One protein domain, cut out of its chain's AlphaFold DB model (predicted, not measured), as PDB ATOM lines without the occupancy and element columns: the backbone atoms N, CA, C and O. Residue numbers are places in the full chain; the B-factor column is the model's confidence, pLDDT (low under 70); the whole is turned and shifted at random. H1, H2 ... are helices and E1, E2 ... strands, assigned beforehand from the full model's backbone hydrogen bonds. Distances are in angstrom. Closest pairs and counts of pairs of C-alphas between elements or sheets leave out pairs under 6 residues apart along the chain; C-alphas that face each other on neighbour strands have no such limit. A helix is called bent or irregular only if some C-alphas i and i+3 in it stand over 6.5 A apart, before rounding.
ATOM      1  N   LEU A 247     109.656 120.778 136.146       94.06
ATOM      2  CA  LEU A 247     109.569 119.757 135.106       94.06
ATOM      3  C   LEU A 247     110.892 119.648 134.332       94.06
ATOM      4  O   LEU A 247     111.380 120.629 133.765       94.06
ATOM      5  N   MET A 248     111.426 118.430 134.227       93.75
ATOM      6  CA  MET A 248     112.679 118.102 133.545       93.75
ATOM      7  C   MET A 248     112.417 117.035 132.478       93.75
ATOM      8  O   MET A 248     112.462 115.835 132.761       93.75
ATOM      9  N   PRO A 249     112.111 117.442 131.233       93.69
ATOM     10  CA  PRO A 249     111.961 116.501 130.138       93.69
ATOM     11  C   PRO A 249     113.232 115.674 129.959       93.69
ATOM     12  O   PRO A 249     114.344 116.215 129.973       93.69
ATOM     13  N   TRP A 250     113.057 114.377 129.727       92.25
ATOM     14  CA  TRP A 250     114.160 113.482 129.424       92.25
ATOM     15  C   TRP A 250     114.874 114.011 128.182       92.25
ATOM     16  O   TRP A 250     114.255 114.316 127.155       92.25
ATOM     17  N   GLY A 251     116.189 114.180 128.298       84.94
ATOM     18  CA  GLY A 251     117.021 114.684 127.216       84.94
ATOM     19  C   GLY A 251     117.153 113.686 126.062       84.94
ATOM     20  O   GLY A 251     116.343 112.783 125.845       84.94
ATOM     21  N   ARG A 252     118.233 113.820 125.292       85.44
ATOM     22  CA  ARG A 252     118.613 112.769 124.346       85.44
ATOM     23  C   ARG A 252     119.180 111.592 125.138       85.44
ATOM     24  O   ARG A 252     120.228 111.737 125.750       85.44
ATOM     25  N   LEU A 253     118.509 110.447 125.068       87.06
ATOM     26  CA  LEU A 253     118.907 109.234 125.781       87.06
ATOM     27  C   LEU A 253     119.758 108.308 124.902       87.06
ATOM     28  O   LEU A 253     119.445 108.085 123.723       87.06
ATOM     29  N   GLU A 254     120.811 107.748 125.495       86.56
ATOM     30  CA  GLU A 254     121.732 106.798 124.868       86.56
ATOM     31  C   GLU A 254     121.517 105.399 125.443       86.56
ATOM     32  O   GLU A 254     122.046 105.018 126.476       86.56
ATOM     33  N   TYR A 255     120.700 104.619 124.744       86.69
ATOM     34  CA  TYR A 255     120.174 103.344 125.229       86.69
ATOM     35  C   TYR A 255     121.160 102.167 125.186       86.69
ATOM     36  O   TYR A 255     120.672 101.053 125.178       86.69
ATOM     37  N   GLY A 256     122.483 102.376 125.111       88.06
ATOM     38  CA  GLY A 256     123.501 101.330 124.877       88.06
ATOM     39  C   GLY A 256     123.085  99.929 125.344       88.06
ATOM     40  O   GLY A 256     122.666  99.118 124.515       88.06
ATOM     41  N   ASP A 257     123.073  99.733 126.663       87.19
ATOM     42  CA  ASP A 257     122.645  98.498 127.332       87.19
ATOM     43  C   ASP A 257     121.232  98.586 127.949       87.19
ATOM     44  O   ASP A 257     120.788  97.669 128.639       87.19
ATOM     45  N   TYR A 258     120.472  99.645 127.654       91.50
ATOM     46  CA  TYR A 258     119.154  99.931 128.234       91.50
ATOM     47  C   TYR A 258     118.001  99.685 127.257       91.50
ATOM     48  O   TYR A 258     118.072  99.944 126.053       91.50
ATOM     49  N   GLN A 259     116.856  99.265 127.785       92.06
ATOM     50  CA  GLN A 259     115.641  99.119 126.995       92.06
ATOM     51  C   GLN A 259     114.918 100.459 126.847       92.06
ATOM     52  O   GLN A 259     114.928 101.315 127.724       92.06
ATOM     53  N   ARG A 260     114.216 100.636 125.724       93.50
ATOM     54  CA  ARG A 260     113.438 101.861 125.449       93.50
ATOM     55  C   ARG A 260     112.087 101.899 126.148       93.50
ATOM     56  O   ARG A 260     111.480 102.964 126.262       93.50
ATOM     57  N   GLN A 261     111.568 100.734 126.509       93.50
ATOM     58  CA  GLN A 261     110.252 100.571 127.103       93.50
ATOM     59  C   GLN A 261     110.286  99.427 128.100       93.50
ATOM     60  O   GLN A 261     110.975  98.438 127.876       93.50
ATOM     61  N   PHE A 262     109.464  99.535 129.137       91.81
ATOM     62  CA  PHE A 262     109.212  98.427 130.044       91.81
ATOM     63  C   PHE A 262     108.369  97.352 129.346       91.81
ATOM     64  O   PHE A 262     107.343  97.645 128.723       91.81
ATOM     65  N   ASP A 263     108.778  96.092 129.464       84.38
ATOM     66  CA  ASP A 263     108.201  94.985 128.696       84.38
ATOM     67  C   ASP A 263     106.698  94.770 128.928       84.38
ATOM     68  O   ASP A 263     105.945  94.540 127.973       84.38
ATOM     69  N   GLN A 264     106.252  94.837 130.187       86.19
ATOM     70  CA  GLN A 264     104.870  94.527 130.570       86.19
ATOM     71  C   GLN A 264     103.914  95.701 130.329       86.19
ATOM     72  O   GLN A 264     102.869  95.527 129.700       86.19
ATOM     73  N   SER A 265     104.252  96.893 130.816       91.06
ATOM     74  CA  SER A 265     103.386  98.071 130.706       91.06
ATOM     75  C   SER A 265     103.460  98.735 129.331       91.06
ATOM     76  O   SER A 265     102.498  99.384 128.917       91.06
ATOM     77  N   ARG A 266     104.580  98.567 128.613       92.62
ATOM     78  CA  ARG A 266     104.965  99.365 127.437       92.62
ATOM     79  C   ARG A 266     105.162 100.855 127.732       92.62
ATOM     80  O   ARG A 266     105.200 101.649 126.792       92.62
ATOM     81  N   ALA A 267     105.284 101.239 129.004       94.62
ATOM     82  CA  ALA A 267     105.691 102.588 129.383       94.62
ATOM     83  C   ALA A 267     107.079 102.895 128.816       94.62
ATOM     84  O   ALA A 267     107.882 101.977 128.618       94.62
ATOM     85  N   ASN A 268     107.373 104.168 128.553       96.25
ATOM     86  CA  ASN A 268     108.729 104.545 128.171       96.25
ATOM     87  C   ASN A 268     109.681 104.288 129.345       96.25
ATOM     88  O   ASN A 268     109.328 104.546 130.492       96.25
ATOM     89  N   ALA A 269     110.876 103.802 129.032       94.69
ATOM     90  CA  ALA A 269     111.971 103.664 129.979       94.69
ATOM     91  C   ALA A 269     113.057 104.696 129.649       94.69
ATOM     92  O   ALA A 269     113.295 105.017 128.474       94.69
ATOM     93  N   SER A 270     113.670 105.238 130.695       94.50
ATOM     94  CA  SER A 270     114.812 106.140 130.594       94.50
ATOM     95  C   SER A 270     116.130 105.355 130.478       94.50
ATOM     96  O   SER A 270     116.131 104.136 130.306       94.50
ATOM     97  N   THR A 271     117.252 106.064 130.560       91.88
ATOM     98  CA  THR A 271     118.564 105.542 130.969       91.88
ATOM     99  C   THR A 271     118.818 105.914 132.430       91.88
ATOM    100  O   THR A 271     118.142 106.806 132.941       91.88
ATOM    101  N   MET A 272     119.781 105.260 133.083       88.94
ATOM    102  CA  MET A 272     120.109 105.493 134.498       88.94
ATOM    103  C   MET A 272     120.347 106.979 134.809       88.94
ATOM    104  O   MET A 272     119.589 107.590 135.553       88.94
ATOM    105  N   HIS A 273     121.328 107.599 134.155       90.62
ATOM    106  CA  HIS A 273     121.489 109.049 134.174       90.62
ATOM    107  C   HIS A 273     120.657 109.669 133.049       90.62
ATOM    108  O   HIS A 273     120.842 109.334 131.873       90.62
ATOM    109  N   GLU A 274     119.745 110.577 133.386       90.94
ATOM    110  CA  GLU A 274     118.842 111.201 132.415       90.94
ATOM    111  C   GLU A 274     118.705 112.711 132.621       90.94
ATOM    112  O   GLU A 274     119.261 113.275 133.555       90.94
ATOM    113  N   GLY A 275     117.976 113.373 131.722       87.31
ATOM    114  CA  GLY A 275     117.626 114.783 131.868       87.31
ATOM    115  C   GLY A 275     118.756 115.747 131.514       87.31
ATOM    116  O   GLY A 275     119.827 115.378 131.032       87.31
ATOM    117  N   ASN A 276     118.475 117.038 131.668       87.88
ATOM    118  CA  ASN A 276     119.404 118.118 131.340       87.88
ATOM    119  C   ASN A 276     119.286 119.229 132.383       87.88
ATOM    120  O   ASN A 276     118.800 120.327 132.099       87.88
ATOM    121  N   TYR A 277     119.680 118.885 133.601       92.38
ATOM    122  CA  TYR A 277     119.548 119.715 134.785       92.38
ATOM    123  C   TYR A 277     120.563 120.850 134.745       92.38
ATOM    124  O   TYR A 277     121.707 120.628 134.348       92.38
ATOM    125  N   ASN A 278     120.167 122.050 135.181       93.44
ATOM    126  CA  ASN A 278     121.129 123.081 135.561       93.44
ATOM    127  C   ASN A 278     121.265 123.045 137.080       93.44
ATOM    128  O   ASN A 278     120.266 123.135 137.797       93.44
ATOM    129  N   TYR A 279     122.496 122.904 137.552       94.69
ATOM    130  CA  TYR A 279     122.777 122.869 138.977       94.69
ATOM    131  C   TYR A 279     124.104 123.540 139.303       94.69
ATOM    132  O   TYR A 279     125.013 123.600 138.471       94.69
ATOM    133  N   THR A 280     124.216 124.044 140.524       96.06
ATOM    134  CA  THR A 280     125.437 124.648 141.054       96.06
ATOM    135  C   THR A 280     125.913 123.827 142.241       96.06
ATOM    136  O   THR A 280     125.130 123.539 143.141       96.06
ATOM    137  N   ILE A 281     127.205 123.489 142.260       96.00
ATOM    138  CA  ILE A 281     127.874 122.932 143.441       96.00
ATOM    139  C   ILE A 281     128.824 123.996 143.990       96.00
ATOM    140  O   ILE A 281     129.748 124.444 143.298       96.00
ATOM    141  N   SER A 282     128.608 124.397 145.238       95.75
ATOM    142  CA  SER A 282     129.428 125.373 145.951       95.75
ATOM    143  C   SER A 282     130.282 124.684 147.001       95.75
ATOM    144  O   SER A 282     129.802 124.263 148.043       95.75
ATOM    145  N   VAL A 283     131.588 124.613 146.759       93.06
ATOM    146  CA  VAL A 283     132.529 123.932 147.662       93.06
ATOM    147  C   VAL A 283     133.406 124.918 148.418       93.06
ATOM    148  O   VAL A 283     133.810 125.971 147.904       93.06
ATOM    149  N   LYS A 284     133.754 124.579 149.659       89.50
ATOM    150  CA  LYS A 284     134.648 125.399 150.478       89.50
ATOM    151  C   LYS A 284     136.106 125.190 150.063       89.50
ATOM    152  O   LYS A 284     136.661 124.106 150.186       89.50
ATOM    153  N   VAL A 285     136.766 126.266 149.632       88.44
ATOM    154  CA  VAL A 285     138.197 126.288 149.290       88.44
ATOM    155  C   VAL A 285     138.904 127.287 150.204       88.44
ATOM    156  O   VAL A 285     138.856 128.510 150.018       88.44
ATOM    157  N   GLY A 286     139.540 126.763 151.255       86.62
ATOM    158  CA  GLY A 286     140.094 127.566 152.344       86.62
ATOM    159  C   GLY A 286     138.989 128.287 153.128       86.62
ATOM    160  O   GLY A 286     138.152 127.653 153.763       86.62
ATOM    161  N   LYS A 287     138.985 129.627 153.099       86.94
ATOM    162  CA  LYS A 287     137.977 130.465 153.786       86.94
ATOM    163  C   LYS A 287     136.830 130.944 152.884       86.94
ATOM    164  O   LYS A 287     136.012 131.733 153.338       86.94
ATOM    165  N   LYS A 288     136.797 130.553 151.605       90.12
ATOM    166  CA  LYS A 288     135.806 131.038 150.629       90.12
ATOM    167  C   LYS A 288     135.019 129.871 150.042       90.12
ATOM    168  O   LYS A 288     135.616 128.836 149.766       90.12
ATOM    169  N   LYS A 289     133.725 130.071 149.789       92.00
ATOM    170  CA  LYS A 289     132.922 129.172 148.951       92.00
ATOM    171  C   LYS A 289     133.191 129.471 147.470       92.00
ATOM    172  O   LYS A 289     133.426 130.625 147.090       92.00
ATOM    173  N   ARG A 290     133.259 128.426 146.646       94.50
ATOM    174  CA  ARG A 290     133.499 128.492 145.200       94.50
ATOM    175  C   ARG A 290     132.383 127.734 144.493       94.50
ATOM    176  O   ARG A 290     132.378 126.511 144.523       94.50
ATOM    177  N   ALA A 291     131.493 128.484 143.853       95.56
ATOM    178  CA  ALA A 291     130.427 127.949 143.021       95.56
ATOM    179  C   ALA A 291     130.963 127.473 141.666       95.56
ATOM    180  O   ALA A 291     131.808 128.139 141.044       95.56
ATOM    181  N   VAL A 292     130.459 126.328 141.220       95.25
ATOM    182  CA  VAL A 292     130.684 125.765 139.890       95.25
ATOM    183  C   VAL A 292     129.335 125.373 139.315       95.25
ATOM    184  O   VAL A 292     128.629 124.568 139.915       95.25
ATOM    185  N   ASP A 293     128.999 125.941 138.161       95.12
ATOM    186  CA  ASP A 293     127.758 125.625 137.462       95.12
ATOM    187  C   ASP A 293     127.967 124.446 136.519       95.12
ATOM    188  O   ASP A 293     128.978 124.338 135.810       95.12
ATOM    189  N   PHE A 294     126.966 123.585 136.487       93.56
ATOM    190  CA  PHE A 294     126.915 122.394 135.675       93.56
ATOM    191  C   PHE A 294     125.628 122.357 134.871       93.56
ATOM    192  O   PHE A 294     124.610 122.967 135.203       93.56
ATOM    193  N   LYS A 295     125.718 121.600 133.783       92.25
ATOM    194  CA  LYS A 295     124.587 121.215 132.968       92.25
ATOM    195  C   LYS A 295     124.787 119.770 132.546       92.25
ATOM    196  O   LYS A 295     125.793 119.481 131.893       92.25
ATOM    197  N   GLY A 296     123.887 118.883 132.947       90.31
ATOM    198  CA  GLY A 296     124.070 117.454 132.720       90.31
ATOM    199  C   GLY A 296     122.957 116.594 133.308       90.31
ATOM    200  O   GLY A 296     122.029 117.132 133.919       90.31
ATOM    201  N   PRO A 297     123.033 115.277 133.079       92.00
ATOM    202  CA  PRO A 297     122.058 114.344 133.603       92.00
ATOM    203  C   PRO A 297     122.267 114.088 135.101       92.00
ATOM    204  O   PRO A 297     123.391 114.187 135.599       92.00
ATOM    205  N   ILE A 298     121.186 113.751 135.800       94.06
ATOM    206  CA  ILE A 298     121.194 113.382 137.221       94.06
ATOM    207  C   ILE A 298     120.543 112.006 137.375       94.06
ATOM    208  O   ILE A 298     119.527 111.728 136.736       94.06
ATOM    209  N   LEU A 299     121.133 111.163 138.218       95.06
ATOM    210  CA  LEU A 299     120.497 109.984 138.790       95.06
ATOM    211  C   LEU A 299     119.978 110.360 140.180       95.06
ATOM    212  O   LEU A 299     120.756 110.731 141.053       95.06
ATOM    213  N   PHE A 300     118.668 110.281 140.386       96.56
ATOM    214  CA  PHE A 300     118.092 110.376 141.725       96.56
ATOM    215  C   PHE A 300     117.986 108.977 142.318       96.56
ATOM    216  O   PHE A 300     117.278 108.128 141.771       96.56
ATOM    217  N   ASP A 301     118.677 108.748 143.427       96.31
ATOM    218  CA  ASP A 301     118.922 107.418 143.966       96.31
ATOM    219  C   ASP A 301     118.585 107.322 145.461       96.31
ATOM    220  O   ASP A 301     119.307 107.818 146.320       96.31
ATOM    221  N   THR A 302     117.495 106.638 145.799       96.75
ATOM    222  CA  THR A 302     117.133 106.358 147.198       96.75
ATOM    223  C   THR A 302     118.018 105.301 147.871       96.75
ATOM    224  O   THR A 302     117.927 105.138 149.087       96.75
ATOM    225  N   GLY A 303     118.836 104.569 147.109       93.06
ATOM    226  CA  GLY A 303     119.838 103.622 147.595       93.06
ATOM    227  C   GLY A 303     121.164 104.272 148.008       93.06
ATOM    228  O   GLY A 303     121.909 103.668 148.779       93.06
ATOM    229  N   THR A 304     121.428 105.505 147.564       93.06
ATOM    230  CA  THR A 304     122.616 106.287 147.936       93.06
ATOM    231  C   THR A 304     122.353 107.104 149.202       93.06
ATOM    232  O   THR A 304     121.402 107.889 149.264       93.06
ATOM    233  N   THR A 305     123.210 106.943 150.214       92.00
ATOM    234  CA  THR A 305     123.034 107.574 151.534       92.00
ATOM    235  C   THR A 305     123.401 109.059 151.556       92.00
ATOM    236  O   THR A 305     122.825 109.845 152.307       92.00
ATOM    237  N   GLU A 306     124.343 109.468 150.713       92.69
ATOM    238  CA  GLU A 306     124.893 110.816 150.669       92.69
ATOM    239  C   GLU A 306     124.069 111.730 149.767       92.69
ATOM    240  O   GLU A 306     123.473 111.299 148.783       92.69
ATOM    241  N   PHE A 307     124.043 113.033 150.061       95.69
ATOM    242  CA  PHE A 307     123.287 113.965 149.224       95.69
ATOM    243  C   PHE A 307     123.863 114.021 147.809       95.69
ATOM    244  O   PHE A 307     123.114 113.918 146.842       95.69
ATOM    245  N   ILE A 308     125.180 114.205 147.684       95.81
ATOM    246  CA  ILE A 308     125.883 114.203 146.404       95.81
ATOM    247  C   ILE A 308     126.845 113.027 146.376       95.81
ATOM    248  O   ILE A 308     127.747 112.947 147.208       95.81
ATOM    249  N   PHE A 309     126.728 112.197 145.349       92.88
ATOM    250  CA  PHE A 309     127.674 111.131 145.071       92.88
ATOM    251  C   PHE A 309     128.352 111.374 143.722       92.88
ATOM    252  O   PHE A 309     127.709 111.482 142.672       92.88
ATOM    253  N   ILE A 310     129.679 111.511 143.755       88.38
ATOM    254  CA  ILE A 310     130.502 111.702 142.562       88.38
ATOM    255  C   ILE A 310     130.969 110.331 142.066       88.38
ATOM    256  O   ILE A 310     131.971 109.810 142.553       88.38
ATOM    257  N   GLY A 311     130.262 109.793 141.070       79.00
ATOM    258  CA  GLY A 311     130.678 108.598 140.324       79.00
ATOM    259  C   GLY A 311     131.403 108.894 139.004       79.00
ATOM    260  O   GLY A 311     131.919 107.983 138.376       79.00
ATOM    261  N   GLU A 312     131.451 110.160 138.573       82.44
ATOM    262  CA  GLU A 312     131.832 110.546 137.204       82.44
ATOM    263  C   GLU A 312     132.960 111.600 137.195       82.44
ATOM    264  O   GLU A 312     132.831 112.704 137.750       82.44
ATOM    265  N   ASP A 313     134.080 111.312 136.519       85.00
ATOM    266  CA  ASP A 313     135.327 112.086 136.666       85.00
ATOM    267  C   ASP A 313     135.243 113.513 136.084       85.00
ATOM    268  O   ASP A 313     135.940 114.427 136.539       85.00
ATOM    269  N   ASN A 314     134.371 113.795 135.104       87.75
ATOM    270  CA  ASN A 314     134.297 115.159 134.555       87.75
ATOM    271  C   ASN A 314     133.689 116.171 135.537       87.75
ATOM    272  O   ASN A 314     134.070 117.351 135.500       87.75
ATOM    273  N   VAL A 315     132.785 115.740 136.424       88.62
ATOM    274  CA  VAL A 315     132.274 116.594 137.508       88.62
ATOM    275  C   VAL A 315     133.425 116.928 138.456       88.62
ATOM    276  O   VAL A 315     133.717 118.105 138.708       88.62
ATOM    277  N   LEU A 316     134.164 115.904 138.880       88.69
ATOM    278  CA  LEU A 316     135.297 116.038 139.786       88.69
ATOM    279  C   LEU A 316     136.416 116.919 139.215       88.69
ATOM    280  O   LEU A 316     136.916 117.813 139.903       88.69
ATOM    281  N   LYS A 317     136.788 116.735 137.942       90.44
ATOM    282  CA  LYS A 317     137.775 117.566 137.228       90.44
ATOM    283  C   LYS A 317     137.417 119.053 137.278       90.44
ATOM    284  O   LYS A 317     138.289 119.885 137.546       90.44
ATOM    285  N   LYS A 318     136.145 119.407 137.056       91.75
ATOM    286  CA  LYS A 318     135.676 120.804 137.113       91.75
ATOM    287  C   LYS A 318     135.765 121.379 138.527       91.75
ATOM    288  O   LYS A 318     136.222 122.514 138.686       91.75
ATOM    289  N   LEU A 319     135.399 120.602 139.547       91.94
ATOM    290  CA  LEU A 319     135.538 121.010 140.950       91.94
ATOM    291  C   LEU A 319     137.016 121.194 141.338       91.94
ATOM    292  O   LEU A 319     137.397 122.226 141.903       91.94
ATOM    293  N   ARG A 320     137.885 120.247 140.961       92.19
ATOM    294  CA  ARG A 320     139.342 120.306 141.187       92.19
ATOM    295  C   ARG A 320     139.980 121.522 140.523       92.19
ATOM    296  O   ARG A 320     140.802 122.197 141.143       92.19
ATOM    297  N   ALA A 321     139.548 121.878 139.312       92.75
ATOM    298  CA  ALA A 321     139.994 123.095 138.628       92.75
ATOM    299  C   ALA A 321     139.659 124.386 139.405       92.75
ATOM    300  O   ALA A 321     140.278 125.428 139.181       92.75
ATOM    301  N   ARG A 322     138.705 124.332 140.345       92.06
ATOM    302  CA  ARG A 322     138.351 125.433 141.255       92.06
ATOM    303  C   ARG A 322     138.958 125.303 142.653       92.06
ATOM    304  O   ARG A 322     138.694 126.150 143.505       92.06
ATOM    305  N   GLY A 323     139.839 124.325 142.857       90.19
ATOM    306  CA  GLY A 323     140.600 124.123 144.088       90.19
ATOM    307  C   GLY A 323     139.950 123.169 145.088       90.19
ATOM    308  O   GLY A 323     140.452 123.072 146.208       90.19
ATOM    309  N   PHE A 324     138.870 122.480 144.707       90.69
ATOM    310  CA  PHE A 324     138.301 121.405 145.517       90.69
ATOM    311  C   PHE A 324     139.272 120.229 145.614       90.69
ATOM    312  O   PHE A 324     139.919 119.866 144.626       90.69
ATOM    313  N   LYS A 325     139.377 119.638 146.801       89.31
ATOM    314  CA  LYS A 325     140.172 118.438 147.055       89.31
ATOM    315  C   LYS A 325     139.349 117.513 147.934       89.31
ATOM    316  O   LYS A 325     138.974 117.922 149.028       89.31
ATOM    317  N   LEU A 326     139.106 116.312 147.434       87.56
ATOM    318  CA  LEU A 326     138.444 115.233 148.144       87.56
ATOM    319  C   LEU A 326     139.194 113.945 147.806       87.56
ATOM    320  O   LEU A 326     139.434 113.659 146.624       87.56
ATOM    321  N   ASP A 327     139.649 113.248 148.840       87.00
ATOM    322  CA  ASP A 327     140.349 111.972 148.698       87.00
ATOM    323  C   ASP A 327     139.348 110.868 148.318       87.00
ATOM    324  O   ASP A 327     138.140 111.069 148.414       87.00
ATOM    325  N   GLU A 328     139.836 109.744 147.797       85.19
ATOM    326  CA  GLU A 328     138.977 108.594 147.459       85.19
ATOM    327  C   GLU A 328     138.358 107.999 148.720       85.19
ATOM    328  O   GLU A 328     139.020 107.952 149.760       85.19
ATOM    329  N   TYR A 329     137.110 107.543 148.602       82.75
ATOM    330  CA  TYR A 329     136.319 106.979 149.696       82.75
ATOM    331  C   TYR A 329     136.198 107.931 150.892       82.75
ATOM    332  O   TYR A 329     136.381 107.533 152.044       82.75
ATOM    333  N   ASN A 330     135.970 109.217 150.621       88.00
ATOM    334  CA  ASN A 330     135.927 110.244 151.653       88.00
ATOM    335  C   ASN A 330     134.807 111.256 151.404       88.00
ATOM    336  O   ASN A 330     134.423 111.514 150.260       88.00
ATOM    337  N   ASP A 331     134.365 111.872 152.496       91.38
ATOM    338  CA  ASP A 331     133.279 112.839 152.538       91.38
ATOM    339  C   ASP A 331     133.775 114.276 152.661       91.38
ATOM    340  O   ASP A 331     134.764 114.605 153.327       91.38
ATOM    341  N   GLY A 332     133.034 115.166 152.019       91.75
ATOM    342  CA  GLY A 332     133.154 116.602 152.158       91.75
ATOM    343  C   GLY A 332     131.806 117.252 152.438       91.75
ATOM    344  O   GLY A 332     130.794 116.596 152.662       91.75
ATOM    345  N   SER A 333     131.802 118.581 152.374       92.81
ATOM    346  CA  SER A 333     130.584 119.383 152.451       92.81
ATOM    347  C   SER A 333     130.532 120.384 151.298       92.81
ATOM    348  O   SER A 333     131.561 120.964 150.910       92.81
ATOM    349  N   ALA A 334     129.339 120.564 150.740       94.94
ATOM    350  CA  ALA A 334     129.048 121.481 149.649       94.94
ATOM    351  C   ALA A 334     127.657 122.102 149.828       94.94
ATOM    352  O   ALA A 334     126.830 121.549 150.536       94.94
ATOM    353  N   ASP A 335     127.385 123.205 149.138       95.88
ATOM    354  CA  ASP A 335     126.000 123.612 148.882       95.88
ATOM    355  C   ASP A 335     125.605 123.154 147.482       95.88
ATOM    356  O   ASP A 335     126.435 123.143 146.560       95.88
ATOM    357  N   PHE A 336     124.336 122.811 147.319       96.31
ATOM    358  CA  PHE A 336     123.765 122.340 146.070       96.31
ATOM    359  C   PHE A 336     122.527 123.150 145.713       96.31
ATOM    360  O   PHE A 336     121.608 123.262 146.516       96.31
ATOM    361  N   LYS A 337     122.471 123.676 144.491       95.12
ATOM    362  CA  LYS A 337     121.292 124.387 143.986       95.12
ATOM    363  C   LYS A 337     120.831 123.797 142.662       95.12
ATOM    364  O   LYS A 337     121.634 123.726 141.733       95.12
ATOM    365  N   LEU A 338     119.543 123.471 142.550       93.94
ATOM    366  CA  LEU A 338     118.865 123.203 141.275       93.94
ATOM    367  C   LEU A 338     118.135 124.459 140.799       93.94
ATOM    368  O   LEU A 338     117.567 125.197 141.604       93.94
ATOM    369  N   PHE A 339     118.181 124.741 139.494       93.19
ATOM    370  CA  PHE A 339     117.586 125.968 138.958       93.19
ATOM    371  C   PHE A 339     117.220 125.907 137.474       93.19
ATOM    372  O   PHE A 339     117.604 125.001 136.728       93.19
ATOM    373  N   GLY A 340     116.537 126.962 137.021       89.31
ATOM    374  CA  GLY A 340     116.122 127.133 135.629       89.31
ATOM    375  C   GLY A 340     114.723 126.592 135.337       89.31
ATOM    376  O   GLY A 340     114.464 126.189 134.202       89.31
ATOM    377  N   PHE A 341     113.854 126.578 136.349       89.31
ATOM    378  CA  PHE A 341     112.443 126.213 136.230       89.31
ATOM    379  C   PHE A 341     111.584 127.418 135.827       89.31
ATOM    380  O   PHE A 341     112.082 128.537 135.680       89.31
ATOM    381  N   ALA A 342     110.308 127.159 135.536       81.75
ATOM    382  CA  ALA A 342     109.377 128.191 135.085       81.75
ATOM    383  C   ALA A 342     108.986 129.149 136.220       81.75
ATOM    384  O   ALA A 342     108.872 130.353 135.986       81.75
ATOM    385  N   ASP A 343     108.818 128.612 137.424       79.12
ATOM    386  CA  ASP A 343     108.613 129.343 138.668       79.12
ATOM    387  C   ASP A 343     109.895 129.371 139.517       79.12
ATOM    388  O   ASP A 343     110.878 128.671 139.254       79.12
ATOM    389  N   LYS A 344     109.878 130.214 140.553       77.50
ATOM    390  CA  LYS A 344     110.953 130.289 141.552       77.50
ATOM    391  C   LYS A 344     110.724 129.403 142.772       77.50
ATOM    392  O   LYS A 344     111.630 129.309 143.596       77.50
ATOM    393  N   LEU A 345     109.535 128.821 142.920       80.06
ATOM    394  CA  LEU A 345     109.174 128.007 144.080       80.06
ATOM    395  C   LEU A 345     110.102 126.801 144.194       80.06
ATOM    396  O   LEU A 345     110.534 126.450 145.289       80.06
ATOM    397  N   ASP A 346     110.448 126.234 143.042       82.75
ATOM    398  CA  ASP A 346     111.272 125.043 142.962       82.75
ATOM    399  C   ASP A 346     112.773 125.341 142.800       82.75
ATOM    400  O   ASP A 346     113.568 124.410 142.699       82.75
ATOM    401  N   GLU A 347     113.228 126.601 142.809       85.94
ATOM    402  CA  GLU A 347     114.667 126.910 142.878       85.94
ATOM    403  C   GLU A 347     115.222 126.663 144.293       85.94
ATOM    404  O   GLU A 347     115.492 127.599 145.048       85.94
ATOM    405  N   VAL A 348     115.398 125.391 144.654       81.38
ATOM    406  CA  VAL A 348     115.842 124.978 145.989       81.38
ATOM    407  C   VAL A 348     117.369 124.967 146.079       81.38
ATOM    408  O   VAL A 348     118.069 124.420 145.220       81.38
ATOM    409  N   GLU A 349     117.877 125.571 147.151       90.94
ATOM    410  CA  GLU A 349     119.270 125.500 147.582       90.94
ATOM    411  C   GLU A 349     119.345 124.680 148.873       90.94
ATOM    412  O   GLU A 349     118.571 124.889 149.808       90.94
ATOM    413  N   HIS A 350     120.266 123.724 148.898       92.94
ATOM    414  CA  HIS A 350     120.571 122.881 150.038       92.94
ATOM    415  C   HIS A 350     121.980 123.220 150.514       92.94
ATOM    416  O   HIS A 350     122.953 123.002 149.790       92.94
ATOM    417  N   ASP A 351     122.077 123.766 151.720       93.81
ATOM    418  CA  ASP A 351     123.339 124.191 152.319       93.81
ATOM    419  C   ASP A 351     124.023 123.054 153.082       93.81
ATOM    420  O   ASP A 351     123.364 122.231 153.717       93.81
ATOM    421  N   ASP A 352     125.358 123.067 153.067       92.94
ATOM    422  CA  ASP A 352     126.221 122.188 153.864       92.94
ATOM    423  C   ASP A 352     125.904 120.676 153.732       92.94
ATOM    424  O   ASP A 352     126.130 119.896 154.659       92.94
ATOM    425  N   VAL A 353     125.445 120.240 152.556       94.94
ATOM    426  CA  VAL A 353     125.149 118.836 152.251       94.94
ATOM    427  C   VAL A 353     126.412 117.981 152.144       94.94
ATOM    428  O   VAL A 353     127.481 118.468 151.757       94.94
ATOM    429  N   THR A 354     126.286 116.685 152.440       95.00
ATOM    430  CA  THR A 354     127.371 115.710 152.267       95.00
ATOM    431  C   THR A 354     127.672 115.489 150.787       95.00
ATOM    432  O   THR A 354     126.763 115.283 149.979       95.00
ATOM    433  N   ILE A 355     128.958 115.514 150.439       94.44
ATOM    434  CA  ILE A 355     129.456 115.157 149.110       94.44
ATOM    435  C   ILE A 355     130.493 114.047 149.233       94.44
ATOM    436  O   ILE A 355     131.553 114.262 149.818       94.44
ATOM    437  N   TYR A 356     130.195 112.891 148.651       92.62
ATOM    438  CA  TYR A 356     131.051 111.713 148.682       92.62
ATOM    439  C   TYR A 356     131.720 111.463 147.336       92.62
ATOM    440  O   TYR A 356     131.179 111.762 146.264       92.62
ATOM    441  N   ARG A 357     132.920 110.891 147.406       88.12
ATOM    442  CA  ARG A 357     133.704 110.455 146.254       88.12
ATOM    443  C   ARG A 357     134.058 108.977 146.393       88.12
ATOM    444  O   ARG A 357     134.767 108.605 147.326       88.12
ATOM    445  N   GLN A 358     133.658 108.167 145.415       76.00
ATOM    446  CA  GLN A 358     134.128 106.785 145.277       76.00
ATOM    447  C   GLN A 358     135.540 106.745 144.656       76.00
ATOM    448  O   GLN A 358     136.035 107.758 144.160       76.00
ATOM    449  N   ALA A 359     136.210 105.592 144.689       68.56
ATOM    450  CA  ALA A 359     137.290 105.325 143.739       68.56
ATOM    451  C   ALA A 359     136.732 104.798 142.411       68.56
ATOM    452  O   ALA A 359     135.600 104.321 142.366       68.56
ATOM    453  N   ASP A 360     137.566 104.858 141.374       67.81
ATOM    454  CA  ASP A 360     137.281 104.350 140.030       67.81
ATOM    455  C   ASP A 360     136.114 105.073 139.338       67.81
ATOM    456  O   ASP A 360     135.182 104.452 138.843       67.81
ATOM    457  N   GLU A 361     136.171 106.410 139.302       77.75
ATOM    458  CA  GLU A 361     135.158 107.210 138.615       77.75
ATOM    459  C   GLU A 361     135.136 106.940 137.106       77.75
ATOM    460  O   GLU A 361     136.172 106.984 136.428       77.75
ATOM    461  N   ASP A 362     133.934 106.755 136.566       75.81
ATOM    462  CA  ASP A 362     133.729 106.527 135.144       75.81
ATOM    463  C   ASP A 362     133.912 107.816 134.320       75.81
ATOM    464  O   ASP A 362     133.898 108.958 134.811       75.81
ATOM    465  N   GLU A 363     134.141 107.642 133.015       78.25
ATOM    466  CA  GLU A 363     134.160 108.766 132.085       78.25
ATOM    467  C   GLU A 363     132.730 109.203 131.743       78.25
ATOM    468  O   GLU A 363     132.106 108.696 130.813       78.25
ATOM    469  N   GLY A 364     132.250 110.244 132.414       80.62
ATOM    470  CA  GLY A 364     130.931 110.794 132.117       80.62
ATOM    471  C   GLY A 364     130.693 112.141 132.779       80.62
ATOM    472  O   GLY A 364     131.614 112.784 133.280       80.62
ATOM    473  N   ASN A 365     129.467 112.652 132.676       82.44
ATOM    474  CA  ASN A 365     129.059 113.948 133.245       82.44
ATOM    475  C   ASN A 365     127.828 113.819 134.161       82.44
ATOM    476  O   ASN A 365     127.190 114.838 134.444       82.44
ATOM    477  N   GLY A 366     127.466 112.592 134.546       85.25
ATOM    478  CA  GLY A 366     126.366 112.320 135.463       85.25
ATOM    479  C   GLY A 366     126.671 112.781 136.885       85.25
ATOM    480  O   GLY A 366     127.825 112.982 137.263       85.25
ATOM    481  N   LEU A 367     125.613 112.989 137.657       92.38
ATOM    482  CA  LEU A 367     125.682 113.217 139.092       92.38
ATOM    483  C   LEU A 367     124.631 112.341 139.760       92.38
ATOM    484  O   LEU A 367     123.485 112.344 139.309       92.38
ATOM    485  N   THR A 368     124.991 111.670 140.846       94.94
ATOM    486  CA  THR A 368     124.021 110.949 141.669       94.94
ATOM    487  C   THR A 368     123.612 111.821 142.852       94.94
ATOM    488  O   THR A 368     124.464 112.408 143.526       94.94
ATOM    489  N   ILE A 369     122.302 111.933 143.075       96.44
ATOM    490  CA  ILE A 369     121.687 112.660 144.185       96.44
ATOM    491  C   ILE A 369     120.906 111.672 145.048       96.44
ATOM    492  O   ILE A 369     119.964 111.042 144.562       96.44
ATOM    493  N   GLY A 370     121.309 111.537 146.312       96.81
ATOM    494  CA  GLY A 370     120.847 110.466 147.189       96.81
ATOM    495  C   GLY A 370     119.567 110.746 147.979       96.81
ATOM    496  O   GLY A 370     118.870 111.752 147.786       96.81
ATOM    497  N   ILE A 371     119.291 109.866 148.947       96.69
ATOM    498  CA  ILE A 371     118.101 109.894 149.810       96.69
ATOM    499  C   ILE A 371     117.829 111.235 150.525       96.69
ATOM    500  O   ILE A 371     116.647 111.587 150.626       96.69
ATOM    501  N   PRO A 372     118.822 112.058 150.942       96.00
ATOM    502  CA  PRO A 372     118.523 113.326 151.613       96.00
ATOM    503  C   PRO A 372     117.724 114.311 150.741       96.00
ATOM    504  O   PRO A 372     116.948 115.124 151.253       96.00
ATOM    505  N   PHE A 373     117.843 114.217 149.411       96.69
ATOM    506  CA  PHE A 373     117.019 115.007 148.495       96.69
ATOM    507  C   PHE A 373     115.543 114.594 148.557       96.69
ATOM    508  O   PHE A 373     114.669 115.459 148.616       96.69
ATOM    509  N   PHE A 374     115.258 113.289 148.609       97.44
ATOM    510  CA  PHE A 374     113.902 112.735 148.730       97.44
ATOM    511  C   PHE A 374     113.270 113.003 150.101       97.44
ATOM    512  O   PHE A 374     112.051 113.065 150.238       97.44
ATOM    513  N   GLN A 375     114.095 113.178 151.130       95.69
ATOM    514  CA  GLN A 375     113.651 113.592 152.461       95.69
ATOM    515  C   GLN A 375     113.274 115.072 152.531       95.69
ATOM    516  O   GLN A 375     112.605 115.493 153.469       95.69
ATOM    517  N   SER A 376     113.656 115.849 151.518       94.50
ATOM    518  CA  SER A 376     113.276 117.255 151.382       94.50
ATOM    519  C   SER A 376     112.217 117.474 150.293       94.50
ATOM    520  O   SER A 376     111.453 118.435 150.364       94.50
ATOM    521  N   ASN A 377     112.118 116.570 149.313       96.06
ATOM    522  CA  ASN A 377     111.282 116.728 148.122       96.06
ATOM    523  C   ASN A 377     110.540 115.436 147.749       96.06
ATOM    524  O   ASN A 377     111.068 114.335 147.879       96.06
ATOM    525  N   SER A 378     109.343 115.569 147.180       98.19
ATOM    526  CA  SER A 378     108.726 114.488 146.406       98.19
ATOM    527  C   SER A 378     109.308 114.464 144.993       98.19
ATOM    528  O   SER A 378     109.501 115.521 144.393       98.19
ATOM    529  N   LEU A 379     109.517 113.275 144.426       97.94
ATOM    530  CA  LEU A 379     110.026 113.076 143.065       97.94
ATOM    531  C   LEU A 379     109.007 112.306 142.217       97.94
ATOM    532  O   LEU A 379     108.488 111.279 142.644       97.94
ATOM    533  N   MET A 380     108.741 112.773 141.002       98.38
ATOM    534  CA  MET A 380     107.871 112.135 140.017       98.38
ATOM    535  C   MET A 380     108.680 111.656 138.813       98.38
ATOM    536  O   MET A 380     109.426 112.426 138.211       98.38
ATOM    537  N   TYR A 381     108.421 110.424 138.385       98.00
ATOM    538  CA  TYR A 381     108.823 109.915 137.079       98.00
ATOM    539  C   TYR A 381     107.585 109.748 136.195       98.00
ATOM    540  O   TYR A 381     106.840 108.774 136.318       98.00
ATOM    541  N   ASP A 382     107.358 110.701 135.291       97.88
ATOM    542  CA  ASP A 382     106.291 110.670 134.289       97.88
ATOM    543  C   ASP A 382     106.770 109.943 133.034       97.88
ATOM    544  O   ASP A 382     107.312 110.528 132.093       97.88
ATOM    545  N   LEU A 383     106.582 108.624 133.041       97.19
ATOM    546  CA  LEU A 383     107.017 107.733 131.970       97.19
ATOM    547  C   LEU A 383     106.247 107.989 130.673       97.19
ATOM    548  O   LEU A 383     106.801 107.856 129.581       97.19
ATOM    549  N   GLU A 384     104.969 108.357 130.761       96.38
ATOM    550  CA  GLU A 384     104.147 108.647 129.582       96.38
ATOM    551  C   GLU A 384     104.671 109.876 128.839       96.38
ATOM    552  O   GLU A 384     104.870 109.820 127.622       96.38
ATOM    553  N   ASN A 385     104.981 110.943 129.578       96.06
ATOM    554  CA  ASN A 385     105.465 112.196 129.006       96.06
ATOM    555  C   ASN A 385     106.994 112.324 128.978       96.06
ATOM    556  O   ASN A 385     107.502 113.369 128.568       96.06
ATOM    557  N   LYS A 386     107.731 111.277 129.376       96.38
ATOM    558  CA  LYS A 386     109.203 111.247 129.414       96.38
ATOM    559  C   LYS A 386     109.764 112.452 130.164       96.38
ATOM    560  O   LYS A 386     110.495 113.260 129.595       96.38
ATOM    561  N   THR A 387     109.320 112.636 131.398       95.81
ATOM    562  CA  THR A 387     109.686 113.787 132.222       95.81
ATOM    563  C   THR A 387     109.924 113.329 133.649       95.81
ATOM    564  O   THR A 387     109.138 112.562 134.198       95.81
ATOM    565  N   THR A 388     110.999 113.813 134.253       96.25
ATOM    566  CA  THR A 388     111.226 113.731 135.697       96.25
ATOM    567  C   THR A 388     110.838 115.073 136.302       96.25
ATOM    568  O   THR A 388     110.996 116.106 135.657       96.25
ATOM    569  N   ALA A 389     110.282 115.086 137.504       96.00
ATOM    570  CA  ALA A 389     109.876 116.320 138.164       96.00
ATOM    571  C   ALA A 389     110.045 116.206 139.677       96.00
ATOM    572  O   ALA A 389     109.989 115.098 140.201       96.00
ATOM    573  N   TYR A 390     110.206 117.319 140.386       95.94
ATOM    574  CA  TYR A 390     110.149 117.315 141.850       95.94
ATOM    575  C   TYR A 390     109.250 118.420 142.389       95.94
ATOM    576  O   TYR A 390     108.776 119.279 141.647       95.94
ATOM    577  N   SER A 391     108.948 118.314 143.677       95.69
ATOM    578  CA  SER A 391     108.101 119.246 144.406       95.69
ATOM    579  C   SER A 391     108.555 119.299 145.867       95.69
ATOM    580  O   SER A 391     108.782 118.234 146.452       95.69
ATOM    581  N   PRO A 392     108.658 120.484 146.495       95.25
ATOM    582  CA  PRO A 392     108.954 120.592 147.925       95.25
ATOM    583  C   PRO A 392     107.787 120.091 148.789       95.25
ATOM    584  O   PRO A 392     107.964 119.772 149.964       95.25
TER     585      PRO A 392
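This is residues 247 to 392 of the 638 residues of an uncharacterized protein of Rhizobium loti (UniProt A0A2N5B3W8). A small closed barrel of six strands, E2 to E7, several of them sharply bent, makes the body, with H1 on its outside. Beside one end of the barrel lies a second, flat sheet of three strands, E1, E9 and E8; the long loop of residues 250 to 273 loops out on that side, and the turn of the hairpin E2 and E3 lies at the opposite end of the long axis. The 146 printed residues hold two named helices and nine named strands, in the order E1 E2 E3 E4 H1 E5 E6 E7 H2 E8 E9, and the class is mostly strand. The barrel is mixed, the small sheet antiparallel. The whole is compact, with a radius of gyration of the C-alphas of 15.6 A and spans of 52, 36 and 24 A.

E1, residues 247 to 249, begins at C-alpha 247 (109.569, 119.757, 135.106). E2, residues 274 to 285, is 29.8 A long and bends by 66 degrees at residue 277. E3, 288 to 300, is 28.6 A long and bends by 96 degrees at 297. E4 is 308 to 312, and H1 is 313 to 321, 12.1 A long. E5, 330 to 339, is 27.3 A long; E6, 349 to 362, is 26.9 A long and bends by 100 degrees at 359. E7 is 367 to 369, H2 371 to 374, E8 378 to 382, and E9 387 to 391, ending at C-alpha 391 (108.101, 119.246, 144.406).

Round the barrel run E2 E3 E7 E4 E6 E5 and back to E2. The hairpin E2 and E3 is antiparallel, with N 281 and O 292 2.9 A apart. E3 and E7 are parallel, N 299 to O 367 being 2.8 A. E7 and E4 are antiparallel, N 309 to O 368 2.9 A; E4 and E6 parallel, N 310 to O 356 2.9 A. The hairpin E5 and E6 has N 332 and O 355 at 2.8 A, and antiparallel E5 and E2 have N 282 and O 335 at 2.8 A. H1 is on the barrel, outside it, at a height over the sheet of 5.8 A, and runs along E4 at 4 degrees on the local plane. Every O i to N i+4 pair of H1 is within hydrogen-bond range; H2 is too short for one. H2 is on the barrel too. In the small sheet, E9 is the inner strand: N 248 and O 388 are 2.8 A apart, and in the hairpin E8 and E9, N 380 and O 389 are 2.8 A apart. The closest C-alphas of E1 and E2, Pro 249 and Gly 275, are 6.2 A apart.

The C-alphas farthest apart, of Gln 264 and Lys 287, are 54.1 A apart. The printed part has no cut. The link from E1 to E2, 24 residues, is long. Mean pLDDT of the printed part is 90.9; residues 359 to 360 are under 70.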